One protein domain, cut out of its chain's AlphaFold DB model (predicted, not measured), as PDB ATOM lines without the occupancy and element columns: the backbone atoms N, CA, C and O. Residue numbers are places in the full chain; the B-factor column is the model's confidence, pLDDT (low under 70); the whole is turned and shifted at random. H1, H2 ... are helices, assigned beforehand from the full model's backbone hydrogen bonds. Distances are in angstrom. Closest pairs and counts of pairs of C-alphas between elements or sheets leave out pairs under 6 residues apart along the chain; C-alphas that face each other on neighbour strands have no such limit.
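AT A GLANCE: This is residues 247 to 275, 299 to 307 and 319 to 360 of the 360 residues of an uncharacterized protein of Leptolyngbya sp. 'hensonii' (UniProt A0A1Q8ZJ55). Short helices make a loose zigzag, from H1 and H2 at one end through H3 to a triangle of H4, H5 and H6. The 80 printed residues have six named helices, H1 to H6 in order, and no named strand: all helix. It is only just loose, close to compact, with radius of gyration of the C-alphas 14.2 A, spanning 41 by 24 by 19 A.

IN THESE COORDINATES: H1, residues 248 to 257, begins at C-alpha (199.233, 141.805, 174.581) and measures 14.1 A; H2, 263 to 274, 16.8 A; H3, 299 to 307; H4, 319 to 324; H5, 330 to 338; H6, 344 to 351, ends at C-alpha (177.380, 170.789, 176.706).

HOW THE PARTS SIT: H1 is close to but not clearly touching H2, closest C-alphas Ile 256 and Leu 266, 7.0 A. H2, with residues 267 to 270 alone, only just touches H3, with 3 pairs of C-alphas within 8 A, closest Ala 270 and Ile 301, 6.6 A. H5, the hub, only just touches H3 and H4, with 3 pairs each, closest Ala 303 and Ile 332, 6.0 A, and Ala 323 and Leu 333, 6.4 A. H5 and H6 form a hairpin, closest C-alphas Met 337 and Lys 347, 5.3 A, at a shallow tilt of 21 degrees, opposite ways. H4 touches H6, closest C-alphas Ala 323 and Val 350, 5.7 A. In H1 to H6 every O i to N i+4 pair is within hydrogen-bond range.

THE WHOLE: The C-alphas farthest apart, Asp 247 and Pro 360, are 45.4 A apart. The printed part has two cuts: across the first, with 23 residues not printed, C-alphas 275 and 299 are 19.8 A apart, and across the second, with 11 residues not printed, C-alphas 307 and 319 are 11.5 A apart. No link printed whole is long. Residues 247 and 358 to 360 are under pLDDT 70.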
ATOM      1  N   ASP A 247     203.641 142.583 173.624       67.19
ATOM      2  CA  ASP A 247     202.765 143.326 174.522       67.19
ATOM      3  C   ASP A 247     201.308 143.068 174.099       67.19
ATOM      4  O   ASP A 247     200.821 143.565 173.076       67.19
ATOM      5  N   ARG A 248     200.624 142.197 174.851       72.06
ATOM      6  CA  ARG A 248     199.233 141.805 174.581       72.06
ATOM      7  C   ARG A 248     198.314 143.018 174.674       72.06
ATOM      8  O   ARG A 248     197.344 143.081 173.929       72.06
ATOM      9  N   SER A 249     198.662 143.996 175.510       76.81
ATOM     10  CA  SER A 249     197.949 145.271 175.612       76.81
ATOM     11  C   SER A 249     198.020 146.019 174.286       76.81
ATOM     12  O   SER A 249     196.985 146.358 173.722       76.81
ATOM     13  N   LEU A 250     199.221 146.160 173.716       76.12
ATOM     14  CA  LEU A 250     199.412 146.782 172.402       76.12
ATOM     15  C   LEU A 250     198.670 146.030 171.286       76.12
ATOM     16  O   LEU A 250     198.134 146.655 170.374       76.12
ATOM     17  N   THR A 251     198.617 144.698 171.355       76.12
ATOM     18  CA  THR A 251     197.881 143.876 170.379       76.12
ATOM     19  C   THR A 251     196.380 144.153 170.445       76.12
ATOM     20  O   THR A 251     195.758 144.383 169.411       76.12
ATOM     21  N   TYR A 252     195.802 144.196 171.651       82.75
ATOM     22  CA  TYR A 252     194.397 144.557 171.826       82.75
ATOM     23  C   TYR A 252     194.113 145.997 171.393       82.75
ATOM     24  O   TYR A 252     193.139 146.209 170.680       82.75
ATOM     25  N   CYS A 253     194.974 146.966 171.724       83.31
ATOM     26  CA  CYS A 253     194.806 148.344 171.255       83.31
ATOM     27  C   CYS A 253     194.802 148.426 169.724       83.31
ATOM     28  O   CYS A 253     193.919 149.056 169.158       83.31
ATOM     29  N   ARG A 254     195.716 147.726 169.040       81.88
ATOM     30  CA  ARG A 254     195.756 147.685 167.567       81.88
ATOM     31  C   ARG A 254     194.535 147.011 166.952       81.88
ATOM     32  O   ARG A 254     194.066 147.462 165.912       81.88
ATOM     33  N   LEU A 255     194.026 145.947 167.577       82.75
ATOM     34  CA  LEU A 255     192.763 145.332 167.170       82.75
ATOM     35  C   LEU A 255     191.624 146.341 167.307       82.75
ATOM     36  O   LEU A 255     190.872 146.521 166.363       82.75
ATOM     37  N   ILE A 256     191.524 147.043 168.435       88.00
ATOM     38  CA  ILE A 256     190.477 148.046 168.644       88.00
ATOM     39  C   ILE A 256     190.602 149.200 167.651       88.00
ATOM     40  O   ILE A 256     189.601 149.645 167.121       88.00
ATOM     41  N   GLU A 257     191.810 149.685 167.379       86.75
ATOM     42  CA  GLU A 257     192.051 150.829 166.490       86.75
ATOM     43  C   GLU A 257     191.806 150.519 165.005       86.75
ATOM     44  O   GLU A 257     191.746 151.437 164.185       86.75
ATOM     45  N   HIS A 258     191.677 149.244 164.633       85.38
ATOM     46  CA  HIS A 258     191.479 148.852 163.246       85.38
ATOM     47  C   HIS A 258     190.035 149.147 162.779       85.38
ATOM     48  O   HIS A 258     189.083 148.671 163.392       85.38
ATOM     49  N   PRO A 259     189.829 149.843 161.640       85.12
ATOM     50  CA  PRO A 259     188.505 150.336 161.230       85.12
ATOM     51  C   PRO A 259     187.481 149.237 160.906       85.12
ATOM     52  O   PRO A 259     186.280 149.474 160.970       85.12
ATOM     53  N   ASN A 260     187.944 148.036 160.544       85.31
ATOM     54  CA  ASN A 260     187.077 146.885 160.256       85.31
ATOM     55  C   ASN A 260     186.767 146.015 161.487       85.31
ATOM     56  O   ASN A 260     186.221 144.922 161.323       85.31
ATOM     57  N   THR A 261     187.153 146.436 162.693       88.12
ATOM     58  CA  THR A 261     186.889 145.662 163.909       88.12
ATOM     59  C   THR A 261     185.399 145.627 164.203       88.12
ATOM     60  O   THR A 261     184.724 146.656 164.234       88.12
ATOM     61  N   SER A 262     184.875 144.412 164.381       88.50
ATOM     62  CA  SER A 262     183.449 144.193 164.588       88.50
ATOM     63  C   SER A 262     183.012 144.650 165.979       88.50
ATOM     64  O   SER A 262     183.761 144.539 166.952       88.50
ATOM     65  N   GLU A 263     181.760 145.097 166.094       88.56
ATOM     66  CA  GLU A 263     181.132 145.390 167.387       88.56
ATOM     67  C   GLU A 263     181.183 144.172 168.322       88.56
ATOM     68  O   GLU A 263     181.508 144.315 169.495       88.56
ATOM     69  N   GLN A 264     181.005 142.957 167.789       87.56
ATOM     70  CA  GLN A 264     181.124 141.709 168.554       87.56
ATOM     71  C   GLN A 264     182.507 141.543 169.199       87.56
ATOM     72  O   GLN A 264     182.613 141.091 170.339       87.56
ATOM     73  N   THR A 265     183.585 141.902 168.498       88.25
ATOM     74  CA  THR A 265     184.938 141.858 169.072       88.25
ATOM     75  C   THR A 265     185.136 142.934 170.138       88.25
ATOM     76  O   THR A 265     185.755 142.654 171.168       88.25
ATOM     77  N   LEU A 266     184.558 144.128 169.963       90.81
ATOM     78  CA  LEU A 266     184.556 145.170 170.998       90.81
ATOM     79  C   LEU A 266     183.783 144.721 172.253       90.81
ATOM     80  O   LEU A 266     184.266 144.918 173.366       90.81
ATOM     81  N   GLU A 267     182.637 144.051 172.093       89.38
ATOM     82  CA  GLU A 267     181.853 143.475 173.197       89.38
ATOM     83  C   GLU A 267     182.633 142.388 173.946       89.38
ATOM     84  O   GLU A 267     182.695 142.392 175.178       89.38
ATOM     85  N   LYS A 268     183.289 141.471 173.221       88.75
ATOM     86  CA  LYS A 268     184.146 140.446 173.837       88.75
ATOM     87  C   LYS A 268     185.295 141.074 174.634       88.75
ATOM     88  O   LYS A 268     185.624 140.586 175.714       88.75
ATOM     89  N   LEU A 269     185.898 142.155 174.131       87.88
ATOM     90  CA  LEU A 269     186.937 142.912 174.839       87.88
ATOM     91  C   LEU A 269     186.403 143.584 176.107       87.88
ATOM     92  O   LEU A 269     187.044 143.494 177.154       87.88
ATOM     93  N   ALA A 270     185.222 144.198 176.034       87.38
ATOM     94  CA  ALA A 270     184.555 144.775 177.196       87.38
ATOM     95  C   ALA A 270     184.239 143.705 178.258       87.38
ATOM     96  O   ALA A 270     184.422 143.941 179.448       87.38
ATOM     97  N   LEU A 271     183.850 142.492 177.853       86.38
ATOM     98  CA  LEU A 271     183.636 141.376 178.779       86.38
ATOM     99  C   LEU A 271     184.940 140.884 179.438       86.38
ATOM    100  O   LEU A 271     184.934 140.465 180.600       86.38
ATOM    101  N   LEU A 272     186.070 140.920 178.720       82.81
ATOM    102  CA  LEU A 272     187.377 140.613 179.313       82.81
ATOM    103  C   LEU A 272     187.766 141.644 180.381       82.81
ATOM    104  O   LEU A 272     188.361 141.262 181.387       82.81
ATOM    105  N   GLU A 273     187.402 142.913 180.189       83.69
ATOM    106  CA  GLU A 273     187.649 143.996 181.149       83.69
ATOM    107  C   GLU A 273     186.880 143.796 182.462       83.69
ATOM    108  O   GLU A 273     187.477 143.918 183.532       83.69
ATOM    109  N   GLN A 274     185.630 143.321 182.416       83.19
ATOM    110  CA  GLN A 274     184.882 142.930 183.629       83.19
ATOM    111  C   GLN A 274     185.608 141.846 184.442       83.19
ATOM    112  O   GLN A 274     185.415 141.694 185.647       83.19
ATOM    113  N   ASN A 275     186.472 141.085 183.770       82.38
ATOM    114  CA  ASN A 275     187.284 140.013 184.319       82.38
ATOM    115  C   ASN A 275     188.767 140.415 184.452       82.38
ATOM    116  O   ASN A 275     189.631 139.538 184.546       82.38
ATOM    117  N   ALA A 299     176.878 152.485 172.884       90.81
ATOM    118  CA  ALA A 299     176.541 153.210 174.110       90.81
ATOM    119  C   ALA A 299     176.607 152.321 175.365       90.81
ATOM    120  O   ALA A 299     176.990 152.789 176.432       90.81
ATOM    121  N   SER A 300     176.258 151.035 175.235       91.38
ATOM    122  CA  SER A 300     176.307 150.078 176.346       91.38
ATOM    123  C   SER A 300     177.737 149.806 176.823       91.38
ATOM    124  O   SER A 300     177.987 149.826 178.027       91.38
ATOM    125  N   ILE A 301     178.688 149.650 175.893       91.44
ATOM    126  CA  ILE A 301     180.108 149.488 176.222       91.44
ATOM    127  C   ILE A 301     180.635 150.778 176.856       91.44
ATOM    128  O   ILE A 301     181.320 150.721 177.872       91.44
ATOM    129  N   LEU A 302     180.285 151.948 176.310       91.94
ATOM    130  CA  LEU A 302     180.705 153.239 176.873       91.94
ATOM    131  C   LEU A 302     180.201 153.443 178.311       91.94
ATOM    132  O   LEU A 302     180.957 153.942 179.139       91.94
ATOM    133  N   ALA A 303     178.962 153.037 178.619       89.62
ATOM    134  CA  ALA A 303     178.424 153.079 179.983       89.62
ATOM    135  C   ALA A 303     179.219 152.168 180.925       89.62
ATOM    136  O   ALA A 303     179.664 152.608 181.982       89.62
ATOM    137  N   GLN A 304     179.479 150.928 180.498       89.56
ATOM    138  CA  GLN A 304     180.276 149.979 181.273       89.56
ATOM    139  C   GLN A 304     181.672 150.540 181.599       89.56
ATOM    140  O   GLN A 304     182.159 150.388 182.718       89.56
ATOM    141  N   LEU A 305     182.305 151.222 180.637       88.81
ATOM    142  CA  LEU A 305     183.610 151.855 180.825       88.81
ATOM    143  C   LEU A 305     183.595 153.006 181.839       88.81
ATOM    144  O   LEU A 305     184.671 153.396 182.269       88.81
ATOM    145  N   ILE A 306     182.451 153.576 182.209       86.62
ATOM    146  CA  ILE A 306     182.375 154.570 183.293       86.62
ATOM    147  C   ILE A 306     182.125 153.867 184.622       86.62
ATOM    148  O   ILE A 306     182.833 154.127 185.593       86.62
ATOM    149  N   GLU A 307     181.184 152.919 184.645       84.56
ATOM    150  CA  GLU A 307     180.818 152.161 185.849       84.56
ATOM    151  C   GLU A 307     182.007 151.412 186.469       84.56
ATOM    152  O   GLU A 307     182.071 151.241 187.688       84.56
ATOM    153  N   TRP A 319     187.254 159.709 179.806       92.25
ATOM    154  CA  TRP A 319     185.996 160.453 179.867       92.25
ATOM    155  C   TRP A 319     185.895 161.520 178.780       92.25
ATOM    156  O   TRP A 319     184.817 161.731 178.231       92.25
ATOM    157  N   GLU A 320     187.010 162.158 178.419       92.56
ATOM    158  CA  GLU A 320     187.066 163.057 177.267       92.56
ATOM    159  C   GLU A 320     186.715 162.333 175.963       92.56
ATOM    160  O   GLU A 320     185.888 162.831 175.200       92.56
ATOM    161  N   ARG A 321     187.268 161.136 175.728       93.38
ATOM    162  CA  ARG A 321     186.948 160.329 174.536       93.38
ATOM    163  C   ARG A 321     185.474 159.942 174.493       93.38
ATOM    164  O   ARG A 321     184.844 160.101 173.453       93.38
ATOM    165  N   ILE A 322     184.910 159.510 175.624       92.62
ATOM    166  CA  ILE A 322     183.483 159.178 175.727       92.62
ATOM    167  C   ILE A 322     182.621 160.417 175.456       92.62
ATOM    168  O   ILE A 322     181.661 160.337 174.697       92.62
ATOM    169  N   ALA A 323     182.979 161.578 176.010       91.69
ATOM    170  CA  ALA A 323     182.242 162.824 175.799       91.69
ATOM    171  C   ALA A 323     182.282 163.331 174.345       91.69
ATOM    172  O   ALA A 323     181.398 164.084 173.945       91.69
ATOM    173  N   GLN A 324     183.287 162.936 173.558       92.94
ATOM    174  CA  GLN A 324     183.375 163.219 172.118       92.94
ATOM    175  C   GLN A 324     182.696 162.143 171.258       92.94
ATOM    176  O   GLN A 324     182.534 162.341 170.052       92.94
ATOM    177  N   HIS A 325     182.337 160.998 171.842       93.44
ATOM    178  CA  HIS A 325     181.903 159.837 171.085       93.44
ATOM    179  C   HIS A 325     180.462 160.007 170.571       93.44
ATOM    180  O   HIS A 325     179.546 160.153 171.380       93.44
ATOM    181  N   PRO A 326     180.196 159.879 169.254       90.44
ATOM    182  CA  PRO A 326     178.865 160.124 168.685       90.44
ATOM    183  C   PRO A 326     177.745 159.254 169.275       90.44
ATOM    184  O   PRO A 326     176.582 159.655 169.297       90.44
ATOM    185  N   GLN A 327     178.093 158.050 169.739       91.38
ATOM    186  CA  GLN A 327     177.154 157.100 170.348       91.38
ATOM    187  C   GLN A 327     177.000 157.270 171.870       91.38
ATOM    188  O   GLN A 327     176.289 156.483 172.490       91.38
ATOM    189  N   ALA A 328     177.633 158.272 172.493       91.62
ATOM    190  CA  ALA A 328     177.446 158.542 173.916       91.62
ATOM    191  C   ALA A 328     175.979 158.897 174.209       91.62
ATOM    192  O   ALA A 328     175.391 159.784 173.573       91.62
ATOM    193  N   SER A 329     175.380 158.179 175.161       91.94
ATOM    194  CA  SER A 329     173.987 158.387 175.550       91.94
ATOM    195  C   SER A 329     173.838 159.620 176.451       91.94
ATOM    196  O   SER A 329     174.782 159.991 177.156       91.94
ATOM    197  N   PRO A 330     172.647 160.243 176.503       90.50
ATOM    198  CA  PRO A 330     172.393 161.348 177.424       90.50
ATOM    199  C   PRO A 330     172.657 160.986 178.890       90.50
ATOM    200  O   PRO A 330     173.137 161.836 179.633       90.50
ATOM    201  N   GLN A 331     172.395 159.736 179.305       89.19
ATOM    202  CA  GLN A 331     172.658 159.285 180.678       89.19
ATOM    203  C   GLN A 331     174.157 159.312 181.009       89.19
ATOM    204  O   GLN A 331     174.546 159.866 182.033       89.19
ATOM    205  N   ILE A 332     174.992 158.787 180.108       89.75
ATOM    206  CA  ILE A 332     176.456 158.779 180.246       89.75
ATOM    207  C   ILE A 332     176.997 160.209 180.330       89.75
ATOM    208  O   ILE A 332     177.800 160.553 181.196       89.75
ATOM    209  N   LEU A 333     176.526 161.074 179.434       90.19
ATOM    210  CA  LEU A 333     176.940 162.472 179.393       90.19
ATOM    211  C   LEU A 333     176.504 163.231 180.654       90.19
ATOM    212  O   LEU A 333     177.243 164.084 181.148       90.19
ATOM    213  N   GLN A 334     175.337 162.900 181.209       89.62
ATOM    214  CA  GLN A 334     174.869 163.433 182.484       89.62
ATOM    215  C   GLN A 334     175.795 163.024 183.636       89.62
ATOM    216  O   GLN A 334     176.185 163.872 184.438       89.62
ATOM    217  N   GLU A 335     176.189 161.755 183.693       88.81
ATOM    218  CA  GLU A 335     177.110 161.244 184.707       88.81
ATOM    219  C   GLU A 335     178.466 161.968 184.665       88.81
ATOM    220  O   GLU A 335     178.928 162.477 185.690       88.81
ATOM    221  N   ILE A 336     179.041 162.152 183.468       88.19
ATOM    222  CA  ILE A 336     180.283 162.919 183.265       88.19
ATOM    223  C   ILE A 336     180.115 164.383 183.707       88.19
ATOM    224  O   ILE A 336     180.981 164.939 184.384       88.19
ATOM    225  N   MET A 337     179.001 165.027 183.343       88.00
ATOM    226  CA  MET A 337     178.742 166.442 183.638       88.00
ATOM    227  C   MET A 337     178.758 166.746 185.142       88.00
ATOM    228  O   MET A 337     179.324 167.758 185.585       88.00
ATOM    229  N   TYR A 338     178.116 165.885 185.933       88.25
ATOM    230  CA  TYR A 338     177.891 166.122 187.359       88.25
ATOM    231  C   TYR A 338     178.958 165.515 188.268       88.25
ATOM    232  O   TYR A 338     178.958 165.801 189.468       88.25
ATOM    233  N   HIS A 339     179.910 164.753 187.730       86.94
ATOM    234  CA  HIS A 339     180.965 164.170 188.545       86.94
ATOM    235  C   HIS A 339     181.909 165.244 189.138       86.94
ATOM    236  O   HIS A 339     182.341 166.171 188.434       86.94
ATOM    237  N   PRO A 340     182.273 165.150 190.433       84.31
ATOM    238  CA  PRO A 340     183.062 166.174 191.124       84.31
ATOM    239  C   PRO A 340     184.512 166.282 190.632       84.31
ATOM    240  O   PRO A 340     185.094 167.360 190.704       84.31
ATOM    241  N   ALA A 341     185.090 165.191 190.119       85.38
ATOM    242  CA  ALA A 341     186.475 165.168 189.636       85.38
ATOM    243  C   ALA A 341     186.651 165.758 188.222       85.38
ATOM    244  O   ALA A 341     187.779 165.914 187.758       85.38
ATOM    245  N   VAL A 342     185.557 166.077 187.523       85.81
ATOM    246  CA  VAL A 342     185.595 166.506 186.121       85.81
ATOM    247  C   VAL A 342     185.859 168.013 186.004       85.81
ATOM    248  O   VAL A 342     185.115 168.812 186.586       85.81
ATOM    249  N   PRO A 343     186.875 168.442 185.230       89.94
ATOM    250  CA  PRO A 343     187.195 169.854 185.052       89.94
ATOM    251  C   PRO A 343     186.168 170.573 184.165       89.94
ATOM    252  O   PRO A 343     185.522 169.976 183.305       89.94
ATOM    253  N   ALA A 344     186.071 171.897 184.320       87.88
ATOM    254  CA  ALA A 344     185.126 172.734 183.571       87.88
ATOM    255  C   ALA A 344     185.258 172.607 182.039       87.88
ATOM    256  O   ALA A 344     184.265 172.698 181.327       87.88
ATOM    257  N   GLN A 345     186.468 172.356 181.530       90.25
ATOM    258  CA  GLN A 345     186.721 172.145 180.099       90.25
ATOM    259  C   GLN A 345     185.955 170.934 179.552       90.25
ATOM    260  O   GLN A 345     185.298 171.040 178.520       90.25
ATOM    261  N   LEU A 346     185.984 169.811 180.274       88.88
ATOM    262  CA  LEU A 346     185.274 168.595 179.887       88.88
ATOM    263  C   LEU A 346     183.753 168.761 180.053       88.88
ATOM    264  O   LEU A 346     182.988 168.304 179.212       88.88
ATOM    265  N   LYS A 347     183.298 169.520 181.059       89.44
ATOM    266  CA  LYS A 347     181.876 169.899 181.180       89.44
ATOM    267  C   LYS A 347     181.394 170.713 179.978       89.44
ATOM    268  O   LYS A 347     180.337 170.432 179.425       89.44
ATOM    269  N   ASN A 348     182.194 171.680 179.527       89.00
ATOM    270  CA  ASN A 348     181.884 172.459 178.328       89.00
ATOM    271  C   ASN A 348     181.791 171.575 177.080       89.00
ATOM    272  O   ASN A 348     180.883 171.765 176.277       89.00
ATOM    273  N   LEU A 349     182.681 170.589 176.949       90.25
ATOM    274  CA  LEU A 349     182.654 169.628 175.849       90.25
ATOM    275  C   LEU A 349     181.338 168.838 175.818       90.25
ATOM    276  O   LEU A 349     180.693 168.764 174.773       90.25
ATOM    277  N   VAL A 350     180.889 168.342 176.974       90.06
ATOM    278  CA  VAL A 350     179.599 167.648 177.096       90.06
ATOM    279  C   VAL A 350     178.428 168.555 176.702       90.06
ATOM    280  O   VAL A 350     177.524 168.104 176.005       90.06
ATOM    281  N   MET A 351     178.443 169.840 177.084       88.00
ATOM    282  CA  MET A 351     177.380 170.789 176.706       88.00
ATOM    283  C   MET A 351     177.292 171.024 175.193       88.00
ATOM    284  O   MET A 351     176.222 171.347 174.685       88.00
ATOM    285  N   THR A 352     178.403 170.876 174.470       89.69
ATOM    286  CA  THR A 352     178.439 171.017 173.004       89.69
ATOM    287  C   THR A 352     178.069 169.736 172.253       89.69
ATOM    288  O   THR A 352     177.976 169.758 171.026       89.69
ATOM    289  N   HIS A 353     177.860 168.623 172.961       90.31
ATOM    290  CA  HIS A 353     177.570 167.332 172.350       90.31
ATOM    291  C   HIS A 353     176.135 167.280 171.778       90.31
ATOM    292  O   HIS A 353     175.207 167.767 172.425       90.31
ATOM    293  N   PRO A 354     175.889 166.641 170.614       87.69
ATOM    294  CA  PRO A 354     174.542 166.531 170.033       87.69
ATOM    295  C   PRO A 354     173.505 165.873 170.958       87.69
ATOM    296  O   PRO A 354     172.335 166.244 170.941       87.69
ATOM    297  N   ASN A 355     173.954 164.925 171.784       87.56
ATOM    298  CA  ASN A 355     173.131 164.221 172.777       87.56
ATOM    299  C   ASN A 355     173.243 164.831 174.184       87.56
ATOM    300  O   ASN A 355     173.029 164.118 175.164       87.56
ATOM    301  N   ALA A 356     173.650 166.101 174.306       83.31
ATOM    302  CA  ALA A 356     173.834 166.742 175.603       83.31
ATOM    303  C   ALA A 356     172.581 166.569 176.485       83.31
ATOM    304  O   ALA A 356     171.454 166.724 175.996       83.31
ATOM    305  N   PRO A 357     172.750 166.244 177.780       75.81
ATOM    306  CA  PRO A 357     171.627 166.118 178.693       75.81
ATOM    307  C   PRO A 357     170.882 167.454 178.755       75.81
ATOM    308  O   PRO A 357     171.496 168.518 178.855       75.81
ATOM    309  N   SER A 358     169.552 167.404 178.670       66.06
ATOM    310  CA  SER A 358     168.714 168.588 178.857       66.06
ATOM    311  C   SER A 358     169.008 169.184 180.231       66.06
ATOM    312  O   SER A 358     169.078 168.440 181.211       66.06
ATOM    313  N   SER A 359     169.209 170.503 180.298       56.66
ATOM    314  CA  SER A 359     169.359 171.200 181.577       56.66
ATOM    315  C   SER A 359     168.213 170.794 182.518       56.66
ATOM    316  O   SER A 359     167.069 170.790 182.054       56.66
ATOM    317  N   PRO A 360     168.508 170.412 183.775       53.28
ATOM    318  CA  PRO A 360     167.498 169.964 184.730       53.28
ATOM    319  C   PRO A 360     166.452 171.034 185.042       53.28
ATOM    320  O   PRO A 360     166.789 172.242 184.969       53.28
TER     321      PRO A 360